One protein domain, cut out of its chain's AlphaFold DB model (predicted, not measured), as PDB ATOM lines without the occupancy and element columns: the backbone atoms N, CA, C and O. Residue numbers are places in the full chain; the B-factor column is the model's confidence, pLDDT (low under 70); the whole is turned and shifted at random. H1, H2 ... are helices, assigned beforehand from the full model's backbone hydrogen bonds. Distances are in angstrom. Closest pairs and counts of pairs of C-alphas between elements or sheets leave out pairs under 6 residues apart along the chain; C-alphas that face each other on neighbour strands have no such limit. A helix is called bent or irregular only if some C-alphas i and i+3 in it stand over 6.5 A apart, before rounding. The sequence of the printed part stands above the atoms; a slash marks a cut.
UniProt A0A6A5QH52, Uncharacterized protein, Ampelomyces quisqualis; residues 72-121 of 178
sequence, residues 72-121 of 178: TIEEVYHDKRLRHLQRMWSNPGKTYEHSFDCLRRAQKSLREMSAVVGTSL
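This is residues 72 to 121 of the 178 residues of an uncharacterized protein of Ampelomyces quisqualis (UniProt A0A6A5QH52). The longest helix, H2, makes one side of a flat, open U; the chain loops round at residues 90 to 98, and H1 makes the other side, with a gap between the two helices and their far ends splayed apart. The shape is loose, with a radius of gyration of the C-alphas of 13.6 A, and its spans are 41 by 23 by 7 A. The printed part has 50 residues with two named helices, H1 then H2 along the chain, and no named strand; the class is all helix.

H2 is residues 99 to 121, 33.5 A from first to last C-alpha, from C-alpha 99 at (27.214, -32.401, -48.459) to C-alpha 121 at (42.449, -34.605, -18.739). H1 is residues 73 to 89, 24.6 A long in the same measure, and begins with C-alpha 73 at (54.826, -26.264, -32.437).

H2 and H1 are apart, but only just: their closest C-alphas are 8.3 A from each other. The N-to-C direction of H2 is 0.43 in x, -0.06 in y and 0.90 in z, while that of H1 is -0.63, 0.02 and -0.78. A short link of 9 residues joins H1 to H2. In both H1 and H2 every O i to N i+4 pair is within hydrogen-bond range, and neither helix is bent.

The two C-alphas farthest apart are those of Gly 93 and Leu 121, 42.5 A. Residues 72 to 81, of which 73 to 81 belong to H1, stand free, as do residues 91 to 99 and residues 108 to 121 of H2. The printed part has no cut. The mean pLDDT of the printed part is 77.7; residue 92 and residues 115 to 121 are under 70.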
ATOM      1  N   THR A  72      52.057 -24.684 -28.788       78.81
ATOM      2  CA  THR A  72      53.103 -25.671 -29.065       78.81
ATOM      3  C   THR A  72      53.317 -25.749 -30.573       78.81
ATOM      4  O   THR A  72      52.421 -25.464 -31.374       78.81
ATOM      5  N   ILE A  73      54.523 -26.123 -31.003       80.69
ATOM      6  CA  ILE A  73      54.826 -26.264 -32.437       80.69
ATOM      7  C   ILE A  73      53.857 -27.271 -33.090       80.69
ATOM      8  O   ILE A  73      53.428 -27.074 -34.228       80.69
ATOM      9  N   GLU A  74      53.449 -28.297 -32.341       78.31
ATOM     10  CA  GLU A  74      52.453 -29.292 -32.746       78.31
ATOM     11  C   GLU A  74      51.076 -28.659 -32.976       78.31
ATOM     12  O   GLU A  74      50.456 -28.888 -34.015       78.31
ATOM     13  N   GLU A  75      50.608 -27.805 -32.064       74.56
ATOM     14  CA  GLU A  75      49.342 -27.085 -32.222       74.56
ATOM     15  C   GLU A  75      49.360 -26.174 -33.455       74.56
ATOM     16  O   GLU A  75      48.387 -26.147 -34.216       74.56
ATOM     17  N   VAL A  76      50.480 -25.487 -33.715       78.12
ATOM     18  CA  VAL A  76      50.662 -24.692 -34.944       78.12
ATOM     19  C   VAL A  76      50.587 -25.580 -36.187       78.12
ATOM     20  O   VAL A  76      49.956 -25.200 -37.181       78.12
ATOM     21  N   TYR A  77      51.219 -26.756 -36.157       82.50
ATOM     22  CA  TYR A  77      51.184 -27.716 -37.260       82.50
ATOM     23  C   TYR A  77      49.758 -28.221 -37.525       82.50
ATOM     24  O   TYR A  77      49.300 -28.207 -38.674       82.50
ATOM     25  N   HIS A  78      49.018 -28.585 -36.475       76.12
ATOM     26  CA  HIS A  78      47.621 -29.002 -36.584       76.12
ATOM     27  C   HIS A  78      46.731 -27.888 -37.143       76.12
ATOM     28  O   HIS A  78      45.929 -28.147 -38.045       76.12
ATOM     29  N   ASP A  79      46.919 -26.643 -36.702       76.56
ATOM     30  CA  ASP A  79      46.188 -25.490 -37.235       76.56
ATOM     31  C   ASP A  79      46.483 -25.258 -38.724       76.56
ATOM     32  O   ASP A  79      45.562 -25.009 -39.510       76.56
ATOM     33  N   LYS A  80      47.752 -25.372 -39.143       82.69
ATOM     34  CA  LYS A  80      48.142 -25.261 -40.559       82.69
ATOM     35  C   LYS A  80      47.494 -26.357 -41.403       82.69
ATOM     36  O   LYS A  80      46.915 -26.053 -42.448       82.69
ATOM     37  N   ARG A  81      47.535 -27.609 -40.935       84.19
ATOM     38  CA  ARG A  81      46.913 -28.755 -41.616       84.19
ATOM     39  C   ARG A  81      45.400 -28.576 -41.744       84.19
ATOM     40  O   ARG A  81      44.831 -28.837 -42.802       84.19
ATOM     41  N   LEU A  82      44.755 -28.066 -40.698       81.25
ATOM     42  CA  LEU A  82      43.315 -27.825 -40.679       81.25
ATOM     43  C   LEU A  82      42.900 -26.694 -41.630       81.25
ATOM     44  O   LEU A  82      41.918 -26.842 -42.356       81.25
ATOM     45  N   ARG A  83      43.672 -25.599 -41.695       79.25
ATOM     46  CA  ARG A  83      43.451 -24.532 -42.691       79.25
ATOM     47  C   ARG A  83      43.664 -25.027 -44.115       79.25
ATOM     48  O   ARG A  83      42.920 -24.634 -45.007       79.25
ATOM     49  N   HIS A  84      44.665 -25.874 -44.338       84.69
ATOM     50  CA  HIS A  84      44.909 -26.464 -45.650       84.69
ATOM     51  C   HIS A  84      43.721 -27.327 -46.103       84.69
ATOM     52  O   HIS A  84      43.219 -27.128 -47.206       84.69
ATOM     53  N   LEU A  85      43.192 -28.186 -45.224       81.50
ATOM     54  CA  LEU A  85      41.969 -28.956 -45.487       81.50
ATOM     55  C   LEU A  85      40.764 -28.052 -45.778       81.50
ATOM     56  O   LEU A  85      40.052 -28.272 -46.752       81.50
ATOM     57  N   GLN A  86      40.568 -26.995 -44.984       79.88
ATOM     58  CA  GLN A  86      39.499 -26.025 -45.233       79.88
ATOM     59  C   GLN A  86      39.638 -25.339 -46.593       79.88
ATOM     60  O   GLN A  86      38.626 -25.136 -47.259       79.88
ATOM     61  N   ARG A  87      40.858 -25.009 -47.033       81.62
ATOM     62  CA  ARG A  87      41.097 -24.431 -48.366       81.62
ATOM     63  C   ARG A  87      40.804 -25.417 -49.487       81.62
ATOM     64  O   ARG A  87      40.172 -25.021 -50.452       81.62
ATOM     65  N   MET A  88      41.198 -26.683 -49.348       78.06
ATOM     66  CA  MET A  88      40.870 -27.707 -50.350       78.06
ATOM     67  C   MET A  88      39.356 -27.907 -50.502       78.06
ATOM     68  O   MET A  88      38.882 -28.237 -51.585       78.06
ATOM     69  N   TRP A  89      38.589 -27.685 -49.433       75.12
ATOM     70  CA  TRP A  89      37.127 -27.782 -49.464       75.12
ATOM     71  C   TRP A  89      36.434 -26.482 -49.863       75.12
ATOM     72  O   TRP A  89      35.326 -26.510 -50.389       75.12
ATOM     73  N   SER A  90      37.091 -25.344 -49.658       77.12
ATOM     74  CA  SER A  90      36.636 -24.039 -50.127       77.12
ATOM     75  C   SER A  90      37.080 -23.881 -51.575       77.12
ATOM     76  O   SER A  90      38.037 -23.168 -51.841       77.12
ATOM     77  N   ASN A  91      36.448 -24.600 -52.502       77.94
ATOM     78  CA  ASN A  91      36.785 -24.520 -53.921       77.94
ATOM     79  C   ASN A  91      35.975 -23.365 -54.550       77.94
ATOM     80  O   ASN A  91      34.774 -23.542 -54.789       77.94
ATOM     81  N   PRO A  92      36.556 -22.163 -54.753       68.56
ATOM     82  CA  PRO A  92      35.808 -21.020 -55.262       68.56
ATOM     83  C   PRO A  92      35.423 -21.298 -56.718       68.56
ATOM     84  O   PRO A  92      36.282 -21.374 -57.589       68.56
ATOM     85  N   GLY A  93      34.131 -21.509 -56.971       82.19
ATOM     86  CA  GLY A  93      33.601 -21.811 -58.306       82.19
ATOM     87  C   GLY A  93      32.732 -23.065 -58.381       82.19
ATOM     88  O   GLY A  93      32.032 -23.247 -59.372       82.19
ATOM     89  N   LYS A  94      32.709 -23.908 -57.339       78.81
ATOM     90  CA  LYS A  94      31.692 -24.964 -57.232       78.81
ATOM     91  C   LYS A  94      30.419 -24.422 -56.591       78.81
ATOM     92  O   LYS A  94      30.476 -23.705 -55.591       78.81
ATOM     93  N   THR A  95      29.275 -24.792 -57.156       85.12
ATOM     94  CA  THR A  95      27.962 -24.572 -56.550       85.12
ATOM     95  C   THR A  95      27.931 -25.245 -55.182       85.12
ATOM     96  O   THR A  95      28.437 -26.352 -55.005       85.12
ATOM     97  N   TYR A  96      27.380 -24.550 -54.194       83.69
ATOM     98  CA  TYR A  96      27.301 -25.052 -52.831       83.69
ATOM     99  C   TYR A  96      26.446 -26.327 -52.776       83.69
ATOM    100  O   TYR A  96      25.247 -26.280 -53.033       83.69
ATOM    101  N   GLU A  97      27.055 -27.462 -52.439       87.12
ATOM    102  CA  GLU A  97      26.352 -28.729 -52.222       87.12
ATOM    103  C   GLU A  97      25.986 -28.932 -50.748       87.12
ATOM    104  O   GLU A  97      26.756 -28.612 -49.839       87.12
ATOM    105  N   HIS A  98      24.836 -29.560 -50.493       86.44
ATOM    106  CA  HIS A  98      24.370 -29.863 -49.136       86.44
ATOM    107  C   HIS A  98      25.321 -30.799 -48.356       86.44
ATOM    108  O   HIS A  98      25.369 -30.777 -47.126       86.44
ATOM    109  N   SER A  99      26.156 -31.573 -49.054       82.44
ATOM    110  CA  SER A  99      27.214 -32.401 -48.459       82.44
ATOM    111  C   SER A  99      28.216 -31.582 -47.621       82.44
ATOM    112  O   SER A  99      28.719 -32.071 -46.601       82.44
ATOM    113  N   PHE A 100      28.448 -30.308 -47.968       82.12
ATOM    114  CA  PHE A 100      29.325 -29.411 -47.209       82.12
ATOM    115  C   PHE A 100      28.760 -29.033 -45.832       82.12
ATOM    116  O   PHE A 100      29.540 -28.781 -44.909       82.12
ATOM    117  N   ASP A 101      27.436 -29.032 -45.647       84.12
ATOM    118  CA  ASP A 101      26.820 -28.795 -44.334       84.12
ATOM    119  C   ASP A 101      27.101 -29.940 -43.365       84.12
ATOM    120  O   ASP A 101      27.480 -29.704 -42.213       84.12
ATOM    121  N   CYS A 102      26.964 -31.183 -43.832       85.81
ATOM    122  CA  CYS A 102      27.284 -32.370 -43.040       85.81
ATOM    123  C   CYS A 102      28.746 -32.341 -42.585       85.81
ATOM    124  O   CYS A 102      29.049 -32.581 -41.415       85.81
ATOM    125  N   LEU A 103      29.646 -31.946 -43.484       82.06
ATOM    126  CA  LEU A 103      31.065 -31.818 -43.184       82.06
ATOM    127  C   LEU A 103      31.355 -30.698 -42.177       82.06
ATOM    128  O   LEU A 103      32.123 -30.889 -41.232       82.06
ATOM    129  N   ARG A 104      30.705 -29.539 -42.331       81.44
ATOM    130  CA  ARG A 104      30.825 -28.416 -41.391       81.44
ATOM    131  C   ARG A 104      30.325 -28.805 -39.995       81.44
ATOM    132  O   ARG A 104      30.972 -28.460 -39.005       81.44
ATOM    133  N   ARG A 105      29.225 -29.562 -39.905       87.31
ATOM    134  CA  ARG A 105      28.709 -30.109 -38.636       87.31
ATOM    135  C   ARG A 105      29.679 -31.112 -38.010       87.31
ATOM    136  O   ARG A 105      29.978 -30.985 -36.827       87.31
ATOM    137  N   ALA A 106      30.236 -32.034 -38.796       84.00
ATOM    138  CA  ALA A 106      31.225 -32.998 -38.308       84.00
ATOM    139  C   ALA A 106      32.495 -32.306 -37.780       84.00
ATOM    140  O   ALA A 106      32.972 -32.618 -36.689       84.00
ATOM    141  N   GLN A 107      33.012 -31.302 -38.499       79.31
ATOM    142  CA  GLN A 107      34.152 -30.505 -38.038       79.31
ATOM    143  C   GLN A 107      33.854 -29.730 -36.751       79.31
ATOM    144  O   GLN A 107      34.725 -29.622 -35.887       79.31
ATOM    145  N   LYS A 108      32.645 -29.172 -36.626       84.69
ATOM    146  CA  LYS A 108      32.207 -28.493 -35.404       84.69
ATOM    147  C   LYS A 108      32.190 -29.472 -34.225       84.69
ATOM    148  O   LYS A 108      32.838 -29.197 -33.221       84.69
ATOM    149  N   SER A 109      31.572 -30.640 -34.407       83.50
ATOM    150  CA  SER A 109      31.520 -31.703 -33.394       83.50
ATOM    151  C   SER A 109      32.915 -32.162 -32.957       83.50
ATOM    152  O   SER A 109      33.166 -32.309 -31.766       83.50
ATOM    153  N   LEU A 110      33.857 -32.333 -33.894       76.38
ATOM    154  CA  LEU A 110      35.243 -32.701 -33.574       76.38
ATOM    155  C   LEU A 110      35.949 -31.650 -32.706       76.38
ATOM    156  O   LEU A 110      36.686 -32.008 -31.788       76.38
ATOM    157  N   ARG A 111      35.727 -30.358 -32.978       75.25
ATOM    158  CA  ARG A 111      36.311 -29.262 -32.184       75.25
ATOM    159  C   ARG A 111      35.686 -29.154 -30.796       75.25
ATOM    160  O   ARG A 111      36.381 -28.832 -29.839       75.25
ATOM    161  N   GLU A 112      34.389 -29.417 -30.684       77.69
ATOM    162  CA  GLU A 112      33.692 -29.443 -29.395       77.69
ATOM    163  C   GLU A 112      34.174 -30.623 -28.546       77.69
ATOM    164  O   GLU A 112      34.522 -30.447 -27.379       77.69
ATOM    165  N   MET A 113      34.315 -31.806 -29.147       74.12
ATOM    166  CA  MET A 113      34.839 -32.986 -28.460       74.12
ATOM    167  C   MET A 113      36.295 -32.814 -28.015       74.12
ATOM    168  O   MET A 113      36.631 -33.190 -26.893       74.12
ATOM    169  N   SER A 114      37.168 -32.216 -28.834       70.19
ATOM    170  CA  SER A 114      38.564 -31.992 -28.429       70.19
ATOM    171  C   SER A 114      38.690 -30.988 -27.277       70.19
ATOM    172  O   SER A 114      39.536 -31.169 -26.397       70.19
ATOM    173  N   ALA A 115      37.808 -29.985 -27.211       64.06
ATOM    174  CA  ALA A 115      37.730 -29.062 -26.078       64.06
ATOM    175  C   ALA A 115      37.290 -29.765 -24.775       64.06
ATOM    176  O   ALA A 115      37.813 -29.472 -23.694       64.06
ATOM    177  N   VAL A 116      36.377 -30.739 -24.865       69.12
ATOM    178  CA  VAL A 116      35.938 -31.550 -23.714       69.12
ATOM    179  C   VAL A 116      37.054 -32.485 -23.231       69.12
ATOM    180  O   VAL A 116      37.295 -32.607 -22.028       69.12
ATOM    181  N   VAL A 117      37.800 -33.101 -24.150       63.03
ATOM    182  CA  VAL A 117      38.915 -33.991 -23.785       63.03
ATOM    183  C   VAL A 117      40.029 -33.212 -23.074       63.03
ATOM    184  O   VAL A 117      40.514 -33.665 -22.035       63.03
ATOM    185  N   GLY A 118      40.364 -32.005 -23.545       61.28
ATOM    186  CA  GLY A 118      41.368 -31.148 -22.903       61.28
ATOM    187  C   GLY A 118      41.003 -30.725 -21.475       61.28
ATOM    188  O   GLY A 118      41.863 -30.703 -20.593       61.28
ATOM    189  N   THR A 119      39.724 -30.449 -21.212       60.44
ATOM    190  CA  THR A 119      39.260 -30.061 -19.867       60.44
ATOM    191  C   THR A 119      39.169 -31.248 -18.905       60.44
ATOM    192  O   THR A 119      39.500 -31.097 -17.727       60.44
ATOM    193  N   SER A 120      38.801 -32.446 -19.380       60.12
ATOM    194  CA  SER A 120      38.716 -33.631 -18.510       60.12
ATOM    195  C   SER A 120      40.087 -34.215 -18.131       60.12
ATOM    196  O   SER A 120      40.263 -34.671 -16.998       60.12
ATOM    197  N   LEU A 121      41.083 -34.145 -19.028       57.69
ATOM    198  CA  LEU A 121      42.449 -34.605 -18.739       57.69
ATOM    199  C   LEU A 121      43.283 -33.572 -17.965       57.69
ATOM    200  O   LEU A 121      44.098 -33.960 -17.124       57.69
TER     201      LEU A 121